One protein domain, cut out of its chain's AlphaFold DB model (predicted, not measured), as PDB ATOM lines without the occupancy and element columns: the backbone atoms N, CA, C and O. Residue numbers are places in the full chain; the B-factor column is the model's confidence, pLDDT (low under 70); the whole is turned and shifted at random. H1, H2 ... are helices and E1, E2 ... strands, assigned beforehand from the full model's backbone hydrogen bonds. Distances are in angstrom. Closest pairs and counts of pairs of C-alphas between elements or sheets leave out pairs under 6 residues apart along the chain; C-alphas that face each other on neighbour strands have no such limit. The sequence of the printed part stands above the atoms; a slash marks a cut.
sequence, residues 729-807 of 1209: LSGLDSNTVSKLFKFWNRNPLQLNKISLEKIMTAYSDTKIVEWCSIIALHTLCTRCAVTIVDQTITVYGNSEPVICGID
ATOM      1  N   LEU A 729     -54.483  -3.771 -27.205       81.06
ATOM      2  CA  LEU A 729     -53.711  -4.100 -26.001       81.06
ATOM      3  C   LEU A 729     -52.522  -3.138 -25.779       81.06
ATOM      4  O   LEU A 729     -51.724  -3.361 -24.873       81.06
ATOM      5  N   SER A 730     -52.402  -2.051 -26.556       77.38
ATOM      6  CA  SER A 730     -51.315  -1.064 -26.411       77.38
ATOM      7  C   SER A 730     -51.406  -0.167 -25.167       77.38
ATOM      8  O   SER A 730     -50.462   0.547 -24.849       77.38
ATOM      9  N   GLY A 731     -52.492  -0.259 -24.392       77.31
ATOM     10  CA  GLY A 731     -52.621   0.385 -23.078       77.31
ATOM     11  C   GLY A 731     -51.961  -0.363 -21.907       77.31
ATOM     12  O   GLY A 731     -52.254  -0.035 -20.757       77.31
ATOM     13  N   LEU A 732     -51.144  -1.395 -22.163       84.44
ATOM     14  CA  LEU A 732     -50.533  -2.245 -21.133       84.44
ATOM     15  C   LEU A 732     -49.047  -1.932 -20.916       84.44
ATOM     16  O   LEU A 732     -48.266  -1.878 -21.859       84.44
ATOM     17  N   ASP A 733     -48.642  -1.802 -19.652       86.31
ATOM     18  CA  ASP A 733     -47.242  -1.606 -19.259       86.31
ATOM     19  C   ASP A 733     -46.408  -2.904 -19.321       86.31
ATOM     20  O   ASP A 733     -46.926  -4.007 -19.123       86.31
ATOM     21  N   SER A 734     -45.089  -2.770 -19.508       82.56
ATOM     22  CA  SER A 734     -44.144  -3.899 -19.622       82.56
ATOM     23  C   SER A 734     -44.217  -4.881 -18.443       82.56
ATOM     24  O   SER A 734     -44.228  -6.091 -18.653       82.56
ATOM     25  N   ASN A 735     -44.391  -4.414 -17.203       86.94
ATOM     26  CA  ASN A 735     -44.500  -5.292 -16.032       86.94
ATOM     27  C   ASN A 735     -45.811  -6.111 -16.043       86.94
ATOM     28  O   ASN A 735     -45.841  -7.244 -15.557       86.94
ATOM     29  N   THR A 736     -46.890  -5.591 -16.629       87.88
ATOM     30  CA  THR A 736     -48.119  -6.350 -16.915       87.88
ATOM     31  C   THR A 736     -47.915  -7.352 -18.054       87.88
ATOM     32  O   THR A 736     -48.253  -8.527 -17.891       87.88
ATOM     33  N   VAL A 737     -47.301  -6.941 -19.167       84.44
ATOM     34  CA  VAL A 737     -47.000  -7.815 -20.321       84.44
ATOM     35  C   VAL A 737     -46.078  -8.977 -19.907       84.44
ATOM     36  O   VAL A 737     -46.372 -10.140 -20.177       84.44
ATOM     37  N   SER A 738     -45.038  -8.701 -19.117       84.88
ATOM     38  CA  SER A 738     -44.113  -9.685 -18.538       84.88
ATOM     39  C   SER A 738     -44.821 -10.735 -17.666       84.88
ATOM     40  O   SER A 738     -44.420 -11.902 -17.638       84.88
ATOM     41  N   LYS A 739     -45.898 -10.361 -16.959       86.25
ATOM     42  CA  LYS A 739     -46.724 -11.299 -16.171       86.25
ATOM     43  C   LYS A 739     -47.691 -12.093 -17.042       86.25
ATOM     44  O   LYS A 739     -47.851 -13.287 -16.793       86.25
ATOM     45  N   LEU A 740     -48.288 -11.477 -18.065       85.19
ATOM     46  CA  LEU A 740     -49.109 -12.177 -19.062       85.19
ATOM     47  C   LEU A 740     -48.296 -13.264 -19.777       85.19
ATOM     48  O   LEU A 740     -48.745 -14.408 -19.841       85.19
ATOM     49  N   PHE A 741     -47.064 -12.960 -20.198       82.25
ATOM     50  CA  PHE A 741     -46.134 -13.953 -20.744       82.25
ATOM     51  C   PHE A 741     -45.903 -15.122 -19.772       82.25
ATOM     52  O   PHE A 741     -46.105 -16.282 -20.129       82.25
ATOM     53  N   LYS A 742     -45.561 -14.833 -18.507       83.75
ATOM     54  CA  LYS A 742     -45.343 -15.855 -17.461       83.75
ATOM     55  C   LYS A 742     -46.600 -16.686 -17.153       83.75
ATOM     56  O   LYS A 742     -46.476 -17.852 -16.779       83.75
ATOM     57  N   PHE A 743     -47.793 -16.116 -17.313       83.38
ATOM     58  CA  PHE A 743     -49.073 -16.810 -17.153       83.38
ATOM     59  C   PHE A 743     -49.394 -17.727 -18.340       83.38
ATOM     60  O   PHE A 743     -49.745 -18.891 -18.128       83.38
ATOM     61  N   TRP A 744     -49.232 -17.242 -19.575       81.81
ATOM     62  CA  TRP A 744     -49.475 -18.030 -20.787       81.81
ATOM     63  C   TRP A 744     -48.429 -19.113 -21.017       81.81
ATOM     64  O   TRP A 744     -48.806 -20.205 -21.424       81.81
ATOM     65  N   ASN A 745     -47.164 -18.896 -20.653       79.75
ATOM     66  CA  ASN A 745     -46.136 -19.945 -20.693       79.75
ATOM     67  C   ASN A 745     -46.489 -21.140 -19.772       79.75
ATOM     68  O   ASN A 745     -46.082 -22.270 -20.008       79.75
ATOM     69  N   ARG A 746     -47.320 -20.912 -18.742       78.75
ATOM     70  CA  ARG A 746     -47.895 -21.967 -17.883       78.75
ATOM     71  C   ARG A 746     -49.260 -22.484 -18.361       78.75
ATOM     72  O   ARG A 746     -49.710 -23.514 -17.874       78.75
ATOM     73  N   ASN A 747     -49.934 -21.774 -19.270       72.75
ATOM     74  CA  ASN A 747     -51.304 -22.050 -19.727       72.75
ATOM     75  C   ASN A 747     -51.483 -21.775 -21.244       72.75
ATOM     76  O   ASN A 747     -52.357 -20.981 -21.620       72.75
ATOM     77  N   PRO A 748     -50.688 -22.406 -22.134       67.81
ATOM     78  CA  PRO A 748     -50.598 -22.021 -23.549       67.81
ATOM     79  C   PRO A 748     -51.942 -22.065 -24.294       67.81
ATOM     80  O   PRO A 748     -52.263 -21.163 -25.063       67.81
ATOM     81  N   LEU A 749     -52.802 -23.040 -23.978       66.38
ATOM     82  CA  LEU A 749     -54.130 -23.230 -24.589       66.38
ATOM     83  C   LEU A 749     -55.104 -22.041 -24.418       66.38
ATOM     84  O   LEU A 749     -56.167 -22.014 -25.045       66.38
ATOM     85  N   GLN A 750     -54.789 -21.064 -23.562       68.06
ATOM     86  CA  GLN A 750     -55.585 -19.841 -23.425       68.06
ATOM     87  C   GLN A 750     -55.245 -18.783 -24.488       68.06
ATOM     88  O   GLN A 750     -56.133 -18.015 -24.860       68.06
ATOM     89  N   LEU A 751     -54.002 -18.764 -24.983       71.75
ATOM     90  CA  LEU A 751     -53.453 -17.733 -25.872       71.75
ATOM     91  C   LEU A 751     -54.051 -17.807 -27.290       71.75
ATOM     92  O   LEU A 751     -54.449 -16.784 -27.840       71.75
ATOM     93  N   ASN A 752     -54.267 -19.022 -27.811       69.06
ATOM     94  CA  ASN A 752     -54.824 -19.310 -29.147       69.06
ATOM     95  C   ASN A 752     -56.222 -18.721 -29.438       69.06
ATOM     96  O   ASN A 752     -56.729 -18.886 -30.545       69.06
ATOM     97  N   LYS A 753     -56.901 -18.110 -28.456       70.56
ATOM     98  CA  LYS A 753     -58.221 -17.477 -28.647       70.56
ATOM     99  C   LYS A 753     -58.161 -15.954 -28.803       70.56
ATOM    100  O   LYS A 753     -59.199 -15.350 -29.046       70.56
ATOM    101  N   ILE A 754     -56.981 -15.349 -28.671       75.31
ATOM    102  CA  ILE A 754     -56.713 -13.936 -28.972       75.31
ATOM    103  C   ILE A 754     -56.112 -13.883 -30.384       75.31
ATOM    104  O   ILE A 754     -55.275 -14.726 -30.714       75.31
ATOM    105  N   SER A 755     -56.528 -12.937 -31.234       76.06
ATOM    106  CA  SER A 755     -55.939 -12.813 -32.573       76.06
ATOM    107  C   SER A 755     -54.493 -12.324 -32.483       76.06
ATOM    108  O   SER A 755     -54.183 -11.396 -31.735       76.06
ATOM    109  N   LEU A 756     -53.608 -12.956 -33.259       74.31
ATOM    110  CA  LEU A 756     -52.190 -12.597 -33.320       74.31
ATOM    111  C   LEU A 756     -51.999 -11.129 -33.738       74.31
ATOM    112  O   LEU A 756     -51.191 -10.422 -33.148       74.31
ATOM    113  N   GLU A 757     -52.811 -10.669 -34.689       72.94
ATOM    114  CA  GLU A 757     -52.900  -9.282 -35.154       72.94
ATOM    115  C   GLU A 757     -52.944  -8.272 -33.993       72.94
ATOM    116  O   GLU A 757     -52.081  -7.404 -33.922       72.94
ATOM    117  N   LYS A 758     -53.846  -8.438 -33.010       75.88
ATOM    118  CA  LYS A 758     -53.947  -7.532 -31.845       75.88
ATOM    119  C   LYS A 758     -52.671  -7.490 -31.002       75.88
ATOM    120  O   LYS A 758     -52.365  -6.461 -30.402       75.88
ATOM    121  N   ILE A 759     -51.940  -8.603 -30.936       76.50
ATOM    122  CA  ILE A 759     -50.667  -8.717 -30.211       76.50
ATOM    123  C   ILE A 759     -49.555  -8.010 -31.003       76.50
ATOM    124  O   ILE A 759     -48.745  -7.293 -30.417       76.50
ATOM    125  N   MET A 760     -49.553  -8.141 -32.332       72.75
ATOM    126  CA  MET A 760     -48.614  -7.453 -33.226       72.75
ATOM    127  C   MET A 760     -48.857  -5.936 -33.269       72.75
ATOM    128  O   MET A 760     -47.896  -5.179 -33.167       72.75
ATOM    129  N   THR A 761     -50.112  -5.471 -33.314       77.06
ATOM    130  CA  THR A 761     -50.453  -4.041 -33.175       77.06
ATOM    131  C   THR A 761     -49.985  -3.503 -31.826       77.06
ATOM    132  O   THR A 761     -49.270  -2.509 -31.779       77.06
ATOM    133  N   ALA A 762     -50.293  -4.201 -30.725       78.81
ATOM    134  CA  ALA A 762     -49.867  -3.777 -29.393       78.81
ATOM    135  C   ALA A 762     -48.340  -3.726 -29.238       78.81
ATOM    136  O   ALA A 762     -47.827  -2.824 -28.571       78.81
ATOM    137  N   TYR A 763     -47.603  -4.634 -29.883       78.81
ATOM    138  CA  TYR A 763     -46.149  -4.536 -29.968       78.81
ATOM    139  C   TYR A 763     -45.693  -3.332 -30.798       78.81
ATOM    140  O   TYR A 763     -44.833  -2.576 -30.350       78.81
ATOM    141  N   SER A 764     -46.279  -3.124 -31.980       73.75
ATOM    142  CA  SER A 764     -45.905  -2.027 -32.876       73.75
ATOM    143  C   SER A 764     -46.109  -0.654 -32.228       73.75
ATOM    144  O   SER A 764     -45.214   0.185 -32.330       73.75
ATOM    145  N   ASP A 765     -47.223  -0.470 -31.513       76.38
ATOM    146  CA  ASP A 765     -47.579   0.751 -30.782       76.38
ATOM    147  C   ASP A 765     -46.658   1.021 -29.577       76.38
ATOM    148  O   ASP A 765     -46.280   2.161 -29.327       76.38
ATOM    149  N   THR A 766     -46.332  -0.015 -28.789       78.31
ATOM    150  CA  THR A 766     -45.674   0.154 -27.473       78.31
ATOM    151  C   THR A 766     -44.168  -0.091 -27.474       78.31
ATOM    152  O   THR A 766     -43.488   0.319 -26.536       78.31
ATOM    153  N   LYS A 767     -43.656  -0.824 -28.469       75.75
ATOM    154  CA  LYS A 767     -42.287  -1.369 -28.551       75.75
ATOM    155  C   LYS A 767     -41.832  -2.190 -27.327       75.75
ATOM    156  O   LYS A 767     -40.647  -2.487 -27.189       75.75
ATOM    157  N   ILE A 768     -42.755  -2.622 -26.459       79.50
ATOM    158  CA  ILE A 768     -42.453  -3.430 -25.265       79.50
ATOM    159  C   ILE A 768     -41.915  -4.808 -25.681       79.50
ATOM    160  O   ILE A 768     -42.629  -5.609 -26.287       79.50
ATOM    161  N   VAL A 769     -40.663  -5.095 -25.318       74.69
ATOM    162  CA  VAL A 769     -39.915  -6.288 -25.759       74.69
ATOM    163  C   VAL A 769     -40.584  -7.602 -25.335       74.69
ATOM    164  O   VAL A 769     -40.535  -8.580 -26.081       74.69
ATOM    165  N   GLU A 770     -41.277  -7.650 -24.191       80.12
ATOM    166  CA  GLU A 770     -41.974  -8.870 -23.754       80.12
ATOM    167  C   GLU A 770     -43.117  -9.321 -24.681       80.12
ATOM    168  O   GLU A 770     -43.493 -10.497 -24.645       80.12
ATOM    169  N   TRP A 771     -43.637  -8.451 -25.558       81.06
ATOM    170  CA  TRP A 771     -44.578  -8.890 -26.592       81.06
ATOM    171  C   TRP A 771     -43.930  -9.835 -27.607       81.06
ATOM    172  O   TRP A 771     -44.604 -10.762 -28.050       81.06
ATOM    173  N   CYS A 772     -42.637  -9.696 -27.922       73.31
ATOM    174  CA  CYS A 772     -41.932 -10.617 -28.824       73.31
ATOM    175  C   CYS A 772     -41.969 -12.058 -28.291       73.31
ATOM    176  O   CYS A 772     -42.215 -13.004 -29.038       73.31
ATOM    177  N   SER A 773     -41.801 -12.224 -26.975       79.31
ATOM    178  CA  SER A 773     -41.897 -13.524 -26.300       79.31
ATOM    179  C   SER A 773     -43.322 -14.091 -26.320       79.31
ATOM    180  O   SER A 773     -43.503 -15.303 -26.415       79.31
ATOM    181  N   ILE A 774     -44.345 -13.229 -26.267       79.50
ATOM    182  CA  ILE A 774     -45.759 -13.626 -26.384       79.50
ATOM    183  C   ILE A 774     -46.110 -14.004 -27.829       79.50
ATOM    184  O   ILE A 774     -46.816 -14.990 -28.023       79.50
ATOM    185  N   ILE A 775     -45.596 -13.280 -28.827       77.06
ATOM    186  CA  ILE A 775     -45.753 -13.594 -30.256       77.06
ATOM    187  C   ILE A 775     -45.163 -14.976 -30.546       77.06
ATOM    188  O   ILE A 775     -45.888 -15.847 -31.015       77.06
ATOM    189  N   ALA A 776     -43.903 -15.222 -30.168       73.25
ATOM    190  CA  ALA A 776     -43.251 -16.521 -30.364       73.25
ATOM    191  C   ALA A 776     -43.992 -17.677 -29.659       73.25
ATOM    192  O   ALA A 776     -44.121 -18.771 -30.211       73.25
ATOM    193  N   LEU A 777     -44.528 -17.439 -28.455       73.81
ATOM    194  CA  LEU A 777     -45.348 -18.421 -27.743       73.81
ATOM    195  C   LEU A 777     -46.695 -18.669 -28.447       73.81
ATOM    196  O   LEU A 777     -47.140 -19.814 -28.523       73.81
ATOM    197  N   HIS A 778     -47.343 -17.628 -28.976       77.44
ATOM    198  CA  HIS A 778     -48.610 -17.738 -29.711       77.44
ATOM    199  C   HIS A 778     -48.435 -18.563 -30.986       77.44
ATOM    200  O   HIS A 778     -49.206 -19.494 -31.225       77.44
ATOM    201  N   THR A 779     -47.382 -18.299 -31.760       72.44
ATOM    202  CA  THR A 779     -47.110 -18.994 -33.026       72.44
ATOM    203  C   THR A 779     -46.694 -20.449 -32.817       72.44
ATOM    204  O   THR A 779     -47.213 -21.322 -33.513       72.44
ATOM    205  N   LEU A 780     -45.901 -20.751 -31.778       71.44
ATOM    206  CA  LEU A 780     -45.660 -22.128 -31.313       71.44
ATOM    207  C   LEU A 780     -46.969 -22.871 -30.998       71.44
ATOM    208  O   LEU A 780     -47.128 -24.038 -31.356       71.44
ATOM    209  N   CYS A 781     -47.927 -22.201 -30.353       71.50
ATOM    210  CA  CYS A 781     -49.193 -22.819 -29.956       71.50
ATOM    211  C   CYS A 781     -50.230 -22.897 -31.095       71.50
ATOM    212  O   CYS A 781     -51.159 -23.703 -31.007       71.50
ATOM    213  N   THR A 782     -50.088 -22.096 -32.155       69.44
ATOM    214  CA  THR A 782     -50.987 -22.063 -33.329       69.44
ATOM    215  C   THR A 782     -50.415 -22.728 -34.585       69.44
ATOM    216  O   THR A 782     -51.152 -22.902 -35.551       69.44
ATOM    217  N   ARG A 783     -49.152 -23.180 -34.548       67.25
ATOM    218  CA  ARG A 783     -48.384 -23.749 -35.678       67.25
ATOM    219  C   ARG A 783     -48.100 -22.759 -36.819       67.25
ATOM    220  O   ARG A 783     -47.921 -23.177 -37.960       67.25
ATOM    221  N   CYS A 784     -48.024 -21.466 -36.516       64.12
ATOM    222  CA  CYS A 784     -47.509 -20.458 -37.447       64.12
ATOM    223  C   CYS A 784     -45.974 -20.391 -37.363       64.12
ATOM    224  O   CYS A 784     -45.402 -20.595 -36.290       64.12
ATOM    225  N   ALA A 785     -45.304 -20.075 -38.472       59.34
ATOM    226  CA  ALA A 785     -43.855 -19.867 -38.492       59.34
ATOM    227  C   ALA A 785     -43.523 -18.377 -38.324       59.34
ATOM    228  O   ALA A 785     -44.265 -17.519 -38.797       59.34
ATOM    229  N   VAL A 786     -42.403 -18.059 -37.670       60.31
ATOM    230  CA  VAL A 786     -41.936 -16.678 -37.465       60.31
ATOM    231  C   VAL A 786     -40.485 -16.575 -37.891       60.31
ATOM    232  O   VAL A 786     -39.663 -17.382 -37.460       60.31
ATOM    233  N   THR A 787     -40.163 -15.554 -38.676       58.62
ATOM    234  CA  THR A 787     -38.791 -15.086 -38.871       58.62
ATOM    235  C   THR A 787     -38.634 -13.723 -38.204       58.62
ATOM    236  O   THR A 787     -39.516 -12.867 -38.271       58.62
ATOM    237  N   ILE A 788     -37.511 -13.530 -37.515       55.84
ATOM    238  CA  ILE A 788     -37.109 -12.239 -36.956       55.84
ATOM    239  C   ILE A 788     -35.788 -11.895 -37.635       55.84
ATOM    240  O   ILE A 788     -34.790 -12.573 -37.401       55.84
ATOM    241  N   VAL A 789     -35.810 -10.910 -38.529       54.84
ATOM    242  CA  VAL A 789     -34.688 -10.546 -39.410       54.84
ATOM    243  C   VAL A 789     -34.625  -9.028 -39.492       54.84
ATOM    244  O   VAL A 789     -35.657  -8.395 -39.701       54.84
ATOM    245  N   ASP A 790     -33.434  -8.459 -39.298       50.12
ATOM    246  CA  ASP A 790     -33.101  -7.042 -39.503       50.12
ATOM    247  C   ASP A 790     -34.209  -6.072 -39.078       50.12
ATOM    248  O   ASP A 790     -34.871  -5.429 -39.888       50.12
ATOM    249  N   GLN A 791     -34.437  -6.013 -37.761       55.41
ATOM    250  CA  GLN A 791     -35.447  -5.158 -37.126       55.41
ATOM    251  C   GLN A 791     -36.904  -5.426 -37.551       55.41
ATOM    252  O   GLN A 791     -37.782  -4.636 -37.213       55.41
ATOM    253  N   THR A 792     -37.212  -6.546 -38.211       52.41
ATOM    254  CA  THR A 792     -38.589  -6.935 -38.557       52.41
ATOM    255  C   THR A 792     -38.983  -8.298 -37.992       52.41
ATOM    256  O   THR A 792     -38.231  -9.270 -38.059       52.41
ATOM    257  N   ILE A 793     -40.195  -8.381 -37.438       62.41
ATOM    258  CA  ILE A 793     -40.872  -9.640 -37.109       62.41
ATOM    259  C   ILE A 793     -41.832  -9.947 -38.254       62.41
ATOM    260  O   ILE A 793     -42.770  -9.181 -38.476       62.41
ATOM    261  N   THR A 794     -41.612 -11.060 -38.949       60.44
ATOM    262  CA  THR A 794     -42.475 -11.558 -40.026       60.44
ATOM    263  C   THR A 794     -43.142 -12.855 -39.584       60.44
ATOM    264  O   THR A 794     -42.458 -13.795 -39.174       60.44
ATOM    265  N   VAL A 795     -44.475 -12.932 -39.660       62.16
ATOM    266  CA  VAL A 795     -45.226 -14.147 -39.299       62.16
ATOM    267  C   VAL A 795     -45.925 -14.751 -40.511       62.16
ATOM    268  O   VAL A 795     -46.734 -14.092 -41.160       62.16
ATOM    269  N   TYR A 796     -45.654 -16.032 -40.761       58.31
ATOM    270  CA  TYR A 796     -46.293 -16.850 -41.788       58.31
ATOM    271  C   TYR A 796     -47.423 -17.684 -41.170       58.31
ATOM    272  O   TYR A 796     -47.190 -18.567 -40.336       58.31
ATOM    273  N   GLY A 797     -48.655 -17.407 -41.597       55.00
ATOM    274  CA  GLY A 797     -49.832 -18.242 -41.347       55.00
ATOM    275  C   GLY A 797     -50.372 -18.848 -42.645       55.00
ATOM    276  O   GLY A 797     -49.682 -18.883 -43.659       55.00
ATOM    277  N   ASN A 798     -51.642 -19.255 -42.649       47.66
ATOM    278  CA  ASN A 798     -52.338 -19.742 -43.853       47.66
ATOM    279  C   ASN A 798     -52.833 -18.578 -44.751       47.66
ATOM    280  O   ASN A 798     -53.939 -18.624 -45.292       47.66
ATOM    281  N   SER A 799     -52.091 -17.472 -44.811       50.34
ATOM    282  CA  SER A 799     -52.458 -16.191 -45.443       50.34
ATOM    283  C   SER A 799     -51.186 -15.365 -45.696       50.34
ATOM    284  O   SER A 799     -50.100 -15.804 -45.316       50.34
ATOM    285  N   GLU A 800     -51.297 -14.190 -46.328       46.75
ATOM    286  CA  GLU A 800     -50.134 -13.323 -46.584       46.75
ATOM    287  C   GLU A 800     -49.353 -12.990 -45.291       46.75
ATOM    288  O   GLU A 800     -49.966 -12.770 -44.240       46.75
ATOM    289  N   PRO A 801     -48.006 -12.979 -45.334       53.81
ATOM    290  CA  PRO A 801     -47.184 -12.801 -44.144       53.81
ATOM    291  C   PRO A 801     -47.196 -11.354 -43.641       53.81
ATOM    292  O   PRO A 801     -47.011 -10.408 -44.407       53.81
ATOM    293  N   VAL A 802     -47.365 -11.183 -42.329       54.25
ATOM    294  CA  VAL A 802     -47.468  -9.862 -41.685       54.25
ATOM    295  C   VAL A 802     -46.117  -9.456 -41.098       54.25
ATOM    296  O   VAL A 802     -45.512 -10.241 -40.368       54.25
ATOM    297  N   ILE A 803     -45.667  -8.232 -41.394       56.47
ATOM    298  CA  ILE A 803     -44.342  -7.689 -41.041       56.47
ATOM    299  C   ILE A 803     -44.495  -6.536 -40.028       56.47
ATOM    300  O   ILE A 803     -45.365  -5.682 -40.193       56.47
ATOM    301  N   CYS A 804     -43.663  -6.479 -38.982       51.47
ATOM    302  CA  CYS A 804     -43.679  -5.423 -37.954       51.47
ATOM    303  C   CYS A 804     -42.269  -4.965 -37.539       51.47
ATOM    304  O   CYS A 804     -41.431  -5.798 -37.205       51.47
ATOM    305  N   GLY A 805     -42.030  -3.646 -37.524       50.03
ATOM    306  CA  GLY A 805     -40.711  -3.034 -37.293       50.03
ATOM    307  C   GLY A 805     -40.363  -2.697 -35.831       50.03
ATOM    308  O   GLY A 805     -41.217  -2.242 -35.056       50.03
ATOM    309  N   ILE A 806     -39.084  -2.866 -35.488       48.56
ATOM    310  CA  ILE A 806     -38.443  -2.626 -34.185       48.56
ATOM    311  C   ILE A 806     -37.468  -1.447 -34.316       48.56
ATOM    312  O   ILE A 806     -36.642  -1.457 -35.221       48.56
ATOM    313  N   ASP A 807     -37.507  -0.469 -33.409       41.75
ATOM    314  CA  ASP A 807     -36.587   0.680 -33.450       41.75
ATOM    315  C   ASP A 807     -35.804   0.839 -32.133       41.75
ATOM    316  O   ASP A 807     -36.281   0.463 -31.059       41.75
TER     317      ASP A 807
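What this domain is: This is residues 729 to 807 of the 1209 residues of the protein "Hypothetical protein" of Adineta steineri (UniProt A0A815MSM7). A small antiparallel sheet of three strands, E1 to E3, has a helical hairpin, H3 and H4, over one face, and its other face is bare. H1 packs on H4 on the side away from the sheet, and short H2 packs across H4 near its residues 777 to 782. The printed part has 79 residues, with four named helices and then three named strands along the chain, H1 H2 H3 H4 E1 E2 E3; the sheet's order is E1 E2 E3. The class is mixed, helices and strands; the whole is compact, with a radius of gyration of the C-alphas of 11.7 A and spans of 29 by 28 by 17 A.

How they stand to each other: Look first at E1, residues 785 to 789, E2, residues 792 to 797, and E3, residues 799 to 805: they form a meander, each strand the antiparallel neighbour of the one before. Between E1 and E2, a hairpin, you will find N 787 and O 794 at 2.9 A. Between E2 and E3, also a hairpin, N 793 and O 804 are at 2.9 A. H3, residues 756 to 766, and H4, residues 770 to 782, are on the same face of the sheet, two layers, helices over strands. H4 lies over E1 and E2 at a height over the sheet of 10.2 A and runs along the strands, at 11 degrees to E1 on the local plane. H3 lies over E3 at a height over the sheet of 9.6 A, on a local plane fitted to only just enough C-alphas, 6. H4 is the hub: it touches H3 in a helical hairpin at a shallow tilt of 8 degrees, opposite ways, closest at C-alphas 763 and 771, 5.7 A. With residues 770 to 774 alone it touches H1, residues 734 to 744, at a shallow tilt of 22 degrees, the same way, closest at C-alphas 741 and 774, 5.7 A. With residues 777 to 782 alone it touches H2, residues 748 to 753, about perpendicular at 87 degrees, closest at C-alphas 751 and 778, 6.2 A. H1 and H3 are apart. Every O i to N i+4 pair is within hydrogen-bond range in H1, H3 and H4; in H2 0 of 2 are, and 1 of 3 O i to N i+3 pairs.

Where its parts are: Find C-alpha 734 at (-44.144, -3.899, -19.622), where H1 begins its 15.1 A. H3 spans 15.5 A; H4 runs 18.6 A from C-alpha 770 at (-41.974, -8.870, -23.754). H2 spans 10.2 A, E1 13.1 A and E2 16.2 A; E3 runs 19.4 A to C-alpha 805 at (-40.711, -3.034, -37.293).

The domain as a whole: The C-alphas of Asn 735 and Ser 799, the two farthest apart, are 32.4 A apart. The printed part has no cut, and the six links are tight. Look at the B-factor column for the model's confidence: pLDDT is under 70 at residues 748 to 750, 752 and 782 to 807.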